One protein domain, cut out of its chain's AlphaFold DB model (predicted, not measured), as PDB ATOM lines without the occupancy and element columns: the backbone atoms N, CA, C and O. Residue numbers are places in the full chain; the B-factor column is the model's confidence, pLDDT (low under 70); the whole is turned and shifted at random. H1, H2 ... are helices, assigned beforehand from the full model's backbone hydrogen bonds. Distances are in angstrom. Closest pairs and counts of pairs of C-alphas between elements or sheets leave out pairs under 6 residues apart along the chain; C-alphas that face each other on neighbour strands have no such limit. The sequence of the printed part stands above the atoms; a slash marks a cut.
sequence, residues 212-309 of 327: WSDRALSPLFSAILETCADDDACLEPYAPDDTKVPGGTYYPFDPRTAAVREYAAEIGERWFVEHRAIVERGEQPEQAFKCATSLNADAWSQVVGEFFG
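AT A GLANCE: This is residues 212 to 309 of the 327 residues of an uncharacterized protein of Labilithrix luteola (UniProt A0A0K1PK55). The long helix H4 crosses H5 squarely. H1 and H2 meet H4's first end, and H3 makes a helical hairpin with H2. The printed part, 98 residues with five named helices, is all helix and compact, radius of gyration of the C-alphas 13.1 A, with spans of 37, 28 and 21 A.

IN THESE COORDINATES: Find C-alpha 260 at (281.029, 277.910, 246.236); H4 runs 31.2 A to C-alpha 281 at (265.356, 255.311, 231.398). H5 is residues 294 to 307, H1 212 to 216, H2 218 to 228, H3 232 to 238.

HOW THE PARTS SIT: The hub, H4, touches H5, about perpendicular at 80 degrees; the closest C-alphas, Ile 267 and Trp 300, are 6.7 A apart. H4 touches H1 with residues 260 to 264 alone. H2 only just touches H4, only at their ends, with 3 C-alpha pairs within 8 A. Every O i to N i+4 pair is within hydrogen-bond range, but in H3 1 of 3, and 2 of 4 O i to N i+3.

THE WHOLE: The links H3 to H4 and H4 to H5 are long; the printed part has no cut, and no printed residue is under pLDDT 70.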
ATOM      1  N   TRP A 212     288.396 271.135 246.915       97.94
ATOM      2  CA  TRP A 212     288.708 271.407 245.514       97.94
ATOM      3  C   TRP A 212     287.849 272.533 244.918       97.94
ATOM      4  O   TRP A 212     288.361 273.382 244.175       97.94
ATOM      5  N   SER A 213     286.567 272.581 245.268       98.19
ATOM      6  CA  SER A 213     285.615 273.553 244.736       98.19
ATOM      7  C   SER A 213     286.017 275.003 245.026       98.19
ATOM      8  O   SER A 213     285.883 275.854 244.141       98.19
ATOM      9  N   ASP A 214     286.624 275.272 246.189       97.25
ATOM     10  CA  ASP A 214     287.095 276.606 246.584       97.25
ATOM     11  C   ASP A 214     288.162 277.151 245.618       97.25
ATOM     12  O   ASP A 214     288.252 278.356 245.392       97.25
ATOM     13  N   ARG A 215     288.996 276.290 245.015       97.19
ATOM     14  CA  ARG A 215     289.982 276.747 244.014       97.19
ATOM     15  C   ARG A 215     289.451 276.689 242.588       97.19
ATOM     16  O   ARG A 215     289.847 277.516 241.769       97.19
ATOM     17  N   ALA A 216     288.646 275.678 242.275       98.25
ATOM     18  CA  ALA A 216     288.251 275.359 240.907       98.25
ATOM     19  C   ALA A 216     287.076 276.227 240.434       98.25
ATOM     20  O   ALA A 216     287.092 276.771 239.328       98.25
ATOM     21  N   LEU A 217     286.079 276.416 241.299       98.56
ATOM     22  CA  LEU A 217     284.807 277.026 240.921       98.56
ATOM     23  C   LEU A 217     284.638 278.459 241.423       98.56
ATOM     24  O   LEU A 217     283.811 279.178 240.865       98.56
ATOM     25  N   SER A 218     285.432 278.927 242.396       98.12
ATOM     26  CA  SER A 218     285.294 280.297 242.918       98.12
ATOM     27  C   SER A 218     285.338 281.387 241.843       98.12
ATOM     28  O   SER A 218     284.484 282.267 241.906       98.12
ATOM     29  N   PRO A 219     286.229 281.355 240.829       98.06
ATOM     30  CA  PRO A 219     286.216 282.376 239.781       98.06
ATOM     31  C   PRO A 219     284.898 282.422 238.994       98.06
ATOM     32  O   PRO A 219     284.404 283.506 238.695       98.06
ATOM     33  N   LEU A 220     284.315 281.258 238.685       98.12
ATOM     34  CA  LEU A 220     283.042 281.161 237.963       98.12
ATOM     35  C   LEU A 220     281.881 281.622 238.847       98.12
ATOM     36  O   LEU A 220     281.065 282.436 238.424       98.12
ATOM     37  N   PHE A 221     281.854 281.156 240.096       97.94
ATOM     38  CA  PHE A 221     280.848 281.525 241.085       97.94
ATOM     39  C   PHE A 221     280.833 283.038 241.356       97.94
ATOM     40  O   PHE A 221     279.776 283.667 241.330       97.94
ATOM     41  N   SER A 222     282.005 283.655 241.537       97.44
ATOM     42  CA  SER A 222     282.119 285.107 241.701       97.44
ATOM     43  C   SER A 222     281.657 285.867 240.461       97.44
ATOM     44  O   SER A 222     280.943 286.852 240.609       97.44
ATOM     45  N   ALA A 223     281.984 285.406 239.249       97.81
ATOM     46  CA  ALA A 223     281.526 286.054 238.017       97.81
ATOM     47  C   ALA A 223     279.991 286.045 237.876       97.81
ATOM     48  O   ALA A 223     279.406 287.028 237.409       97.81
ATOM     49  N   ILE A 224     279.329 284.967 238.316       97.88
ATOM     50  CA  ILE A 224     277.861 284.880 238.365       97.88
ATOM     51  C   ILE A 224     277.306 285.926 239.339       97.88
ATOM     52  O   ILE A 224     276.467 286.738 238.951       97.88
ATOM     53  N   LEU A 225     277.812 285.964 240.576       96.31
ATOM     54  CA  LEU A 225     277.352 286.915 241.594       96.31
ATOM     55  C   LEU A 225     277.652 288.378 241.230       96.31
ATOM     56  O   LEU A 225     276.846 289.256 241.521       96.31
ATOM     57  N   GLU A 226     278.772 288.660 240.567       96.31
ATOM     58  CA  GLU A 226     279.091 290.002 240.056       96.31
ATOM     59  C   GLU A 226     278.116 290.447 238.959       96.31
ATOM     60  O   GLU A 226     277.796 291.633 238.859       96.31
ATOM     61  N   THR A 227     277.635 289.503 238.146       95.88
ATOM     62  CA  THR A 227     276.686 289.776 237.060       95.88
ATOM     63  C   THR A 227     275.260 289.938 237.580       95.88
ATOM     64  O   THR A 227     274.550 290.844 237.145       95.88
ATOM     65  N   CYS A 228     274.842 289.067 238.499       96.56
ATOM     66  CA  CYS A 228     273.442 288.926 238.895       96.56
ATOM     67  C   CYS A 228     273.094 289.501 240.267       96.56
ATOM     68  O   CYS A 228     271.918 289.751 240.522       96.56
ATOM     69  N   ALA A 229     274.076 289.723 241.144       91.88
ATOM     70  CA  ALA A 229     273.847 290.040 242.552       91.88
ATOM     71  C   ALA A 229     272.843 289.055 243.193       91.88
ATOM     72  O   ALA A 229     273.112 287.857 243.224       91.88
ATOM     73  N   ASP A 230     271.707 289.549 243.692       87.94
ATOM     74  CA  ASP A 230     270.607 288.781 244.288       87.94
ATOM     75  C   ASP A 230     269.348 288.717 243.393       87.94
ATOM     76  O   ASP A 230     268.263 288.387 243.873       87.94
ATOM     77  N   ASP A 231     269.467 289.025 242.095       95.25
ATOM     78  CA  ASP A 231     268.345 288.965 241.153       95.25
ATOM     79  C   ASP A 231     268.022 287.517 240.747       95.25
ATOM     80  O   ASP A 231     268.754 286.878 239.989       95.25
ATOM     81  N   ASP A 232     266.883 287.012 241.224       95.69
ATOM     82  CA  ASP A 232     266.400 285.654 240.949       95.69
ATOM     83  C   ASP A 232     266.294 285.326 239.453       95.69
ATOM     84  O   ASP A 232     266.611 284.206 239.057       95.69
ATOM     85  N   ALA A 233     265.838 286.265 238.620       96.38
ATOM     86  CA  ALA A 233     265.659 286.009 237.192       96.38
ATOM     87  C   ALA A 233     267.010 285.923 236.467       96.38
ATOM     88  O   ALA A 233     267.156 285.171 235.505       96.38
ATOM     89  N   CYS A 234     268.012 286.666 236.941       97.81
ATOM     90  CA  CYS A 234     269.384 286.564 236.463       97.81
ATOM     91  C   CYS A 234     270.075 285.289 236.959       97.81
ATOM     92  O   CYS A 234     270.833 284.689 236.200       97.81
ATOM     93  N   LEU A 235     269.823 284.866 238.204       97.38
ATOM     94  CA  LEU A 235     270.434 283.677 238.811       97.38
ATOM     95  C   LEU A 235     269.835 282.356 238.310       97.38
ATOM     96  O   LEU A 235     270.546 281.355 238.275       97.38
ATOM     97  N   GLU A 236     268.565 282.344 237.896       96.50
ATOM     98  CA  GLU A 236     267.837 281.139 237.461       96.50
ATOM     99  C   GLU A 236     268.595 280.270 236.438       96.50
ATOM    100  O   GLU A 236     268.685 279.064 236.658       96.50
ATOM    101  N   PRO A 237     269.224 280.811 235.375       96.44
ATOM    102  CA  PRO A 237     269.979 279.993 234.428       96.44
ATOM    103  C   PRO A 237     271.242 279.362 235.023       96.44
ATOM    104  O   PRO A 237     271.751 278.403 234.450       96.44
ATOM    105  N   TYR A 238     271.779 279.909 236.117       97.56
ATOM    106  CA  TYR A 238     273.005 279.439 236.768       97.56
ATOM    107  C   TYR A 238     272.739 278.490 237.935       97.56
ATOM    108  O   TYR A 238     273.669 277.814 238.375       97.56
ATOM    109  N   ALA A 239     271.506 278.433 238.440       96.62
ATOM    110  CA  ALA A 239     271.110 277.547 239.524       96.62
ATOM    111  C   ALA A 239     271.025 276.090 239.023       96.62
ATOM    112  O   ALA A 239     270.273 275.815 238.082       96.62
ATOM    113  N   PRO A 240     271.787 275.142 239.603       95.62
ATOM    114  CA  PRO A 240     271.701 273.741 239.193       95.62
ATOM    115  C   PRO A 240     270.362 273.085 239.565       95.62
ATOM    116  O   PRO A 240     269.915 272.182 238.848       95.62
ATOM    117  N   ASP A 241     269.704 273.556 240.630       91.19
ATOM    118  CA  ASP A 241     268.365 273.122 241.047       91.19
ATOM    119  C   ASP A 241     267.467 274.302 241.486       91.19
ATOM    120  O   ASP A 241     267.901 275.450 241.595       91.19
ATOM    121  N   ASP A 242     266.187 274.015 241.731       90.75
ATOM    122  CA  ASP A 242     265.154 274.971 242.138       90.75
ATOM    123  C   ASP A 242     265.123 275.273 243.647       90.75
ATOM    124  O   ASP A 242     264.282 276.051 244.118       90.75
ATOM    125  N   THR A 243     266.047 274.692 244.417       89.00
ATOM    126  CA  THR A 243     266.105 274.848 245.871       89.00
ATOM    127  C   THR A 243     266.433 276.294 246.250       89.00
ATOM    128  O   THR A 243     267.492 276.830 245.927       89.00
ATOM    129  N   LYS A 244     265.521 276.942 246.986       90.94
ATOM    130  CA  LYS A 244     265.683 278.314 247.494       90.94
ATOM    131  C   LYS A 244     265.679 278.369 249.011       90.94
ATOM    132  O   LYS A 244     264.947 277.634 249.679       90.94
ATOM    133  N   VAL A 245     266.431 279.316 249.565       87.88
ATOM    134  CA  VAL A 245     266.347 279.630 250.991       87.88
ATOM    135  C   VAL A 245     265.000 280.308 251.278       87.88
ATOM    136  O   VAL A 245     264.640 281.261 250.582       87.88
ATOM    137  N   PRO A 246     264.253 279.912 252.328       85.94
ATOM    138  CA  PRO A 246     263.019 280.595 252.702       85.94
ATOM    139  C   PRO A 246     263.207 282.116 252.829       85.94
ATOM    140  O   PRO A 246     264.038 282.606 253.606       85.94
ATOM    141  N   GLY A 247     262.427 282.861 252.041       87.31
ATOM    142  CA  GLY A 247     262.474 284.324 251.985       87.31
ATOM    143  C   GLY A 247     263.717 284.914 251.311       87.31
ATOM    144  O   GLY A 247     263.992 286.088 251.536       87.31
ATOM    145  N   GLY A 248     264.472 284.130 250.539       90.50
ATOM    146  CA  GLY A 248     265.578 284.625 249.717       90.50
ATOM    147  C   GLY A 248     265.662 283.914 248.371       90.50
ATOM    148  O   GLY A 248     264.624 283.614 247.782       90.50
ATOM    149  N   THR A 249     266.882 283.684 247.889       93.94
ATOM    150  CA  THR A 249     267.151 283.207 246.521       93.94
ATOM    151  C   THR A 249     267.622 281.746 246.504       93.94
ATOM    152  O   THR A 249     267.511 281.034 247.509       93.94
ATOM    153  N   TYR A 250     268.097 281.280 245.350       94.88
ATOM    154  CA  TYR A 250     268.689 279.963 245.143       94.88
ATOM    155  C   TYR A 250     269.765 279.674 246.184       94.88
ATOM    156  O   TYR A 250     270.622 280.514 246.474       94.88
ATOM    157  N   TYR A 251     269.700 278.472 246.746       91.62
ATOM    158  CA  TYR A 251     270.480 278.061 247.902       91.62
ATOM    159  C   TYR A 251     271.992 278.329 247.803       91.62
ATOM    160  O   TYR A 251     272.531 278.856 248.775       91.62
ATOM    161  N   PRO A 252     272.702 278.102 246.682       94.56
ATOM    162  CA  PRO A 252     274.137 278.362 246.630       94.56
ATOM    163  C   PRO A 252     274.472 279.855 246.525       94.56
ATOM    164  O   PRO A 252     275.581 280.246 246.880       94.56
ATOM    165  N   PHE A 253     273.538 280.690 246.056       96.06
ATOM    166  CA  PHE A 253     273.755 282.115 245.778       96.06
ATOM    167  C   PHE A 253     273.200 283.050 246.860       96.06
ATOM    168  O   PHE A 253     273.554 284.229 246.882       96.06
ATOM    169  N   ASP A 254     272.348 282.560 247.763       92.69
ATOM    170  CA  ASP A 254     271.757 283.397 248.806       92.69
ATOM    171  C   ASP A 254     272.837 283.986 249.723       92.69
ATOM    172  O   ASP A 254     273.659 283.231 250.222       92.69
ATOM    173  N   PRO A 255     272.859 285.298 250.022       88.19
ATOM    174  CA  PRO A 255     273.914 285.915 250.837       88.19
ATOM    175  C   PRO A 255     274.143 285.274 252.215       88.19
ATOM    176  O   PRO A 255     275.186 285.484 252.835       88.19
ATOM    177  N   ARG A 256     273.156 284.530 252.723       84.62
ATOM    178  CA  ARG A 256     273.220 283.789 253.987       84.62
ATOM    179  C   ARG A 256     274.010 282.482 253.896       84.62
ATOM    180  O   ARG A 256     274.443 281.974 254.930       84.62
ATOM    181  N   THR A 257     274.155 281.938 252.695       83.44
ATOM    182  CA  THR A 257     274.815 280.664 252.395       83.44
ATOM    183  C   THR A 257     275.980 280.875 251.433       83.44
ATOM    184  O   THR A 257     277.063 280.413 251.757       83.44
ATOM    185  N   ALA A 258     275.778 281.607 250.326       80.19
ATOM    186  CA  ALA A 258     276.736 282.150 249.351       80.19
ATOM    187  C   ALA A 258     278.075 281.406 249.324       80.19
ATOM    188  O   ALA A 258     279.145 281.980 249.551       80.19
ATOM    189  N   ALA A 259     277.993 280.101 249.081       89.56
ATOM    190  CA  ALA A 259     279.094 279.178 249.267       89.56
ATOM    191  C   ALA A 259     279.350 278.439 247.963       89.56
ATOM    192  O   ALA A 259     278.531 277.646 247.502       89.56
ATOM    193  N   VAL A 260     280.547 278.644 247.414       97.00
ATOM    194  CA  VAL A 260     281.029 277.910 246.236       97.00
ATOM    195  C   VAL A 260     280.968 276.392 246.437       97.00
ATOM    196  O   VAL A 260     280.713 275.664 245.484       97.00
ATOM    197  N   ARG A 261     281.123 275.914 247.676       96.12
ATOM    198  CA  ARG A 261     280.979 274.494 248.019       96.12
ATOM    199  C   ARG A 261     279.555 273.986 247.824       96.12
ATOM    200  O   ARG A 261     279.368 272.905 247.284       96.12
ATOM    201  N   GLU A 262     278.554 274.777 248.213       95.88
ATOM    202  CA  GLU A 262     277.145 274.440 247.971       95.88
ATOM    203  C   GLU A 262     276.835 274.484 246.473       95.88
ATOM    204  O   GLU A 262     276.182 273.582 245.960       95.88
ATOM    205  N   TYR A 263     277.393 275.456 245.743       98.19
ATOM    206  CA  TYR A 263     277.282 275.500 244.281       98.19
ATOM    207  C   TYR A 263     277.876 274.251 243.614       98.19
ATOM    208  O   TYR A 263     277.273 273.675 242.714       98.19
ATOM    209  N   ALA A 264     279.047 273.803 244.072       98.56
ATOM    210  CA  ALA A 264     279.695 272.596 243.571       98.56
ATOM    211  C   ALA A 264     278.867 271.336 243.852       98.56
ATOM    212  O   ALA A 264     278.694 270.506 242.957       98.56
ATOM    213  N   ALA A 265     278.339 271.216 245.072       98.19
ATOM    214  CA  ALA A 265     277.497 270.099 245.477       98.19
ATOM    215  C   ALA A 265     276.190 270.048 244.677       98.19
ATOM    216  O   ALA A 265     275.835 268.975 244.189       98.19
ATOM    217  N   GLU A 266     275.560 271.195 244.408       97.81
ATOM    218  CA  GLU A 266     274.379 271.259 243.543       97.81
ATOM    219  C   GLU A 266     274.696 270.936 242.073       97.81
ATOM    220  O   GLU A 266     273.903 270.265 241.414       97.81
ATOM    221  N   ILE A 267     275.864 271.325 241.537       98.69
ATOM    222  CA  ILE A 267     276.293 270.865 240.199       98.69
ATOM    223  C   ILE A 267     276.471 269.343 240.192       98.69
ATOM    224  O   ILE A 267     276.038 268.679 239.248       98.69
ATOM    225  N   GLY A 268     277.092 268.779 241.230       98.38
ATOM    226  CA  GLY A 268     277.245 267.334 241.388       98.38
ATOM    227  C   GLY A 268     275.897 266.612 241.455       98.38
ATOM    228  O   GLY A 268     275.691 265.620 240.752       98.38
ATOM    229  N   GLU A 269     274.960 267.123 242.253       98.19
ATOM    230  CA  GLU A 269     273.589 266.615 242.331       98.19
ATOM    231  C   GLU A 269     272.896 266.686 240.966       98.19
ATOM    232  O   GLU A 269     272.342 265.684 240.500       98.19
ATOM    233  N   ARG A 270     272.986 267.829 240.277       98.12
ATOM    234  CA  ARG A 270     272.390 268.013 238.952       98.12
ATOM    235  C   ARG A 270     272.977 267.049 237.925       98.12
ATOM    236  O   ARG A 270     272.222 266.451 237.154       98.12
ATOM    237  N   TRP A 271     274.293 266.829 237.956       98.38
ATOM    238  CA  TRP A 271     274.954 265.803 237.151       98.38
ATOM    239  C   TRP A 271     274.344 264.428 237.403       98.38
ATOM    240  O   TRP A 271     273.948 263.747 236.453       98.38
ATOM    241  N   PHE A 272     274.187 264.045 238.670       98.25
ATOM    242  CA  PHE A 272     273.626 262.752 239.036       98.25
ATOM    243  C   PHE A 272     272.174 262.596 238.579       98.25
ATOM    244  O   PHE A 272     271.825 261.552 238.027       98.25
ATOM    245  N   VAL A 273     271.334 263.619 238.751       97.06
ATOM    246  CA  VAL A 273     269.926 263.592 238.325       97.06
ATOM    247  C   VAL A 273     269.805 263.394 236.811       97.06
ATOM    248  O   VAL A 273     269.053 262.517 236.369       97.06
ATOM    249  N   GLU A 274     270.565 264.152 236.015       97.75
ATOM    250  CA  GLU A 274     270.545 264.041 234.550       97.75
ATOM    251  C   GLU A 274     271.101 262.684 234.078       97.75
ATOM    252  O   GLU A 274     270.491 262.010 233.246       97.75
ATOM    253  N   HIS A 275     272.201 262.211 234.669       98.06
ATOM    254  CA  HIS A 275     272.816 260.931 234.296       98.06
ATOM    255  C   HIS A 275     271.976 259.732 234.715       98.06
ATOM    256  O   HIS A 275     271.877 258.750 233.977       98.06
ATOM    257  N   ARG A 276     271.317 259.807 235.871       97.56
ATOM    258  CA  ARG A 276     270.373 258.786 236.318       97.56
ATOM    259  C   ARG A 276     269.216 258.639 235.330       97.56
ATOM    260  O   ARG A 276     268.835 257.510 235.032       97.56
ATOM    261  N   ALA A 277     268.663 259.738 234.812       96.75
ATOM    262  CA  ALA A 277     267.600 259.683 233.803       96.75
ATOM    263  C   ALA A 277     268.040 258.900 232.554       96.75
ATOM    264  O   ALA A 277     267.314 258.029 232.069       96.75
ATOM    265  N   ILE A 278     269.272 259.132 232.103       97.94
ATOM    266  CA  ILE A 278     269.850 258.447 230.946       97.94
ATOM    267  C   ILE A 278     270.116 256.970 231.258       97.94
ATOM    268  O   ILE A 278     269.719 256.099 230.488       97.94
ATOM    269  N   VAL A 279     270.751 256.664 232.391       97.06
ATOM    270  CA  VAL A 279     271.124 255.290 232.761       97.06
ATOM    271  C   VAL A 279     269.897 254.423 233.052       97.06
ATOM    272  O   VAL A 279     269.834 253.282 232.600       97.06
ATOM    273  N   GLU A 280     268.917 254.938 233.796       95.69
ATOM    274  CA  GLU A 280     267.744 254.153 234.203       95.69
ATOM    275  C   GLU A 280     266.654 254.099 233.127       95.69
ATOM    276  O   GLU A 280     265.924 253.109 233.055       95.69
ATOM    277  N   ARG A 281     266.501 255.159 232.318       96.06
ATOM    278  CA  ARG A 281     265.356 255.311 231.398       96.06
ATOM    279  C   ARG A 281     265.742 255.550 229.939       96.06
ATOM    280  O   ARG A 281     264.876 255.479 229.073       96.06
ATOM    281  N   GLY A 282     267.017 255.796 229.639       96.75
ATOM    282  CA  GLY A 282     267.459 256.181 228.296       96.75
ATOM    283  C   GLY A 282     266.973 257.573 227.882       96.75
ATOM    284  O   GLY A 282     266.900 257.863 226.689       96.75
ATOM    285  N   GLU A 283     266.607 258.414 228.849       97.06
ATOM    286  CA  GLU A 283     266.013 259.731 228.621       97.06
ATOM    287  C   GLU A 283     267.066 260.828 228.769       97.06
ATOM    288  O   GLU A 283     267.690 260.957 229.819       97.06
ATOM    289  N   GLN A 284     267.237 261.635 227.723       96.50
ATOM    290  CA  GLN A 284     268.031 262.862 227.784       96.50
ATOM    291  C   GLN A 284     267.234 263.965 228.501       96.50
ATOM    292  O   GLN A 284     266.013 264.023 228.322       96.50
ATOM    293  N   PRO A 285     267.882 264.849 229.281       94.06
ATOM    294  CA  PRO A 285     267.195 266.000 229.856       94.06
ATOM    295  C   PRO A 285     266.660 266.909 228.741       94.06
ATOM    296  O   PRO A 285     267.350 267.155 227.752       94.06
ATOM    297  N   GLU A 286     265.439 267.433 228.904       89.38
ATOM    298  CA  GLU A 286     264.857 268.394 227.949       89.38
ATOM    299  C   GLU A 286     265.730 269.647 227.820       89.38
ATOM    300  O   GLU A 286     265.937 270.167 226.724       89.38
ATOM    301  N   GLN A 287     266.287 270.089 228.949       90.75
ATOM    302  CA  GLN A 287     267.280 271.145 229.025       90.75
ATOM    303  C   GLN A 287     268.395 270.724 229.982       90.75
ATOM    304  O   GLN A 287     268.230 270.715 231.203       90.75
ATOM    305  N   ALA A 288     269.538 270.375 229.401       96.19
ATOM    306  CA  ALA A 288     270.758 270.096 230.139       96.19
ATOM    307  C   ALA A 288     271.283 271.366 230.819       96.19
ATOM    308  O   ALA A 288     271.430 272.400 230.158       96.19
ATOM    309  N   PHE A 289     271.636 271.277 232.102       97.44
ATOM    310  CA  PHE A 289     272.170 272.413 232.864       97.44
ATOM    311  C   PHE A 289     273.380 273.066 232.179       97.44
ATOM    312  O   PHE A 289     273.428 274.291 232.017       97.44
ATOM    313  N   LYS A 290     274.320 272.241 231.693       97.56
ATOM    314  CA  LYS A 290     275.539 272.689 230.996       97.56
ATOM    315  C   LYS A 290     275.259 273.534 229.745       97.56
ATOM    316  O   LYS A 290     276.139 274.249 229.288       97.56
ATOM    317  N   CYS A 291     274.051 273.454 229.180       96.75
ATOM    318  CA  CYS A 291     273.695 274.120 227.929       96.75
ATOM    319  C   CYS A 291     272.989 275.465 228.113       96.75
ATOM    320  O   CYS A 291     272.697 276.123 227.115       96.75
ATOM    321  N   ALA A 292     272.699 275.885 229.348       95.00
ATOM    322  CA  ALA A 292     272.027 277.161 229.583       95.00
ATOM    323  C   ALA A 292     272.965 278.365 229.381       95.00
ATOM    324  O   ALA A 292     272.559 279.368 228.798       95.00
ATOM    325  N   THR A 293     274.225 278.269 229.823       95.56
ATOM    326  CA  THR A 293     275.222 279.345 229.702       95.56
ATOM    327  C   THR A 293     276.627 278.772 229.497       95.56
ATOM    328  O   THR A 293     276.885 277.612 229.818       95.56
ATOM    329  N   SER A 294     277.569 279.583 229.001       95.88
ATOM    330  CA  SER A 294     278.977 279.161 228.914       95.88
ATOM    331  C   SER A 294     279.605 278.937 230.294       95.88
ATOM    332  O   SER A 294     280.403 278.022 230.447       95.88
ATOM    333  N   LEU A 295     279.212 279.720 231.309       96.81
ATOM    334  CA  LEU A 295     279.695 279.534 232.682       96.81
ATOM    335  C   LEU A 295     279.221 278.196 233.266       96.81
ATOM    336  O   LEU A 295     279.999 277.531 233.945       96.81
ATOM    337  N   ASN A 296     277.996 277.762 232.950       98.12
ATOM    338  CA  ASN A 296     277.510 276.441 233.349       98.12
ATOM    339  C   ASN A 296     278.302 275.333 232.662       98.12
ATOM    340  O   ASN A 296     278.667 274.366 233.323       98.12
ATOM    341  N   ALA A 297     278.574 275.465 231.360       98.06
ATOM    342  CA  ALA A 297     279.386 274.499 230.625       98.06
ATOM    343  C   ALA A 297     280.786 274.356 231.245       98.06
ATOM    344  O   ALA A 297     281.262 273.236 231.445       98.06
ATOM    345  N   ASP A 298     281.414 275.477 231.608       98.44
ATOM    346  CA  ASP A 298     282.733 275.494 232.241       98.44
ATOM    347  C   ASP A 298     282.700 274.877 233.650       98.44
ATOM    348  O   ASP A 298     283.541 274.037 233.974       98.44
ATOM    349  N   ALA A 299     281.722 275.247 234.484       98.50
ATOM    350  CA  ALA A 299     281.580 274.710 235.839       98.50
ATOM    351  C   ALA A 299     281.288 273.201 235.823       98.50
ATOM    352  O   ALA A 299     281.920 272.426 236.543       98.50
ATOM    353  N   TRP A 300     280.383 272.779 234.941       98.62
ATOM    354  CA  TRP A 300     280.049 271.380 234.704       98.62
ATOM    355  C   TRP A 300     281.269 270.572 234.269       98.62
ATOM    356  O   TRP A 300     281.574 269.548 234.875       98.62
ATOM    357  N   SER A 301     282.011 271.057 233.270       98.44
ATOM    358  CA  SER A 301     283.225 270.401 232.773       98.44
ATOM    359  C   SER A 301     284.263 270.197 233.879       98.44
ATOM    360  O   SER A 301     284.862 269.124 233.975       98.44
ATOM    361  N   GLN A 302     284.434 271.180 234.770       98.62
ATOM    362  CA  GLN A 302     285.344 271.056 235.910       98.62
ATOM    363  C   GLN A 302     284.905 269.965 236.896       98.62
ATOM    364  O   GLN A 302     285.722 269.121 237.259       98.62
ATOM    365  N   VAL A 303     283.627 269.940 237.294       98.62
ATOM    366  CA  VAL A 303     283.094 268.918 238.216       98.62
ATOM    367  C   VAL A 303     283.175 267.519 237.597       98.62
ATOM    368  O   VAL A 303     283.632 266.573 238.239       98.62
ATOM    369  N   VAL A 304     282.783 267.390 236.329       98.44
ATOM    370  CA  VAL A 304     282.822 266.123 235.587       98.44
ATOM    371  C   VAL A 304     284.248 265.612 235.409       98.44
ATOM    372  O   VAL A 304     284.500 264.415 235.577       98.44
ATOM    373  N   GLY A 305     285.188 266.508 235.111       98.00
ATOM    374  CA  GLY A 305     286.604 266.180 234.991       98.00
ATOM    375  C   GLY A 305     287.221 265.699 236.304       98.00
ATOM    376  O   GLY A 305     287.959 264.717 236.292       98.00
ATOM    377  N   GLU A 306     286.901 266.352 237.423       98.06
ATOM    378  CA  GLU A 306     287.471 266.016 238.733       98.06
ATOM    379  C   GLU A 306     286.915 264.702 239.295       98.06
ATOM    380  O   GLU A 306     287.674 263.820 239.699       98.06
ATOM    381  N   PHE A 307     285.588 264.554 239.326       98.06
ATOM    382  CA  PHE A 307     284.949 263.487 240.101       98.06
ATOM    383  C   PHE A 307     284.480 262.310 239.249       98.06
ATOM    384  O   PHE A 307     284.498 261.167 239.712       98.06
ATOM    385  N   PHE A 308     284.086 262.555 237.999       97.75
ATOM    386  CA  PHE A 308     283.349 261.585 237.179       97.75
ATOM    387  C   PHE A 308     284.147 261.070 235.976       97.75
ATOM    388  O   PHE A 308     283.582 260.528 235.025       97.75
ATOM    389  N   GLY A 309     285.478 261.202 236.016       96.00
ATOM    390  CA  GLY A 309     286.374 260.682 234.982       96.00
ATOM    391  C   GLY A 309     286.125 261.308 233.607       96.00
ATOM    392  O   GLY A 309     286.287 260.634 232.590       96.00
TER     393      GLY A 309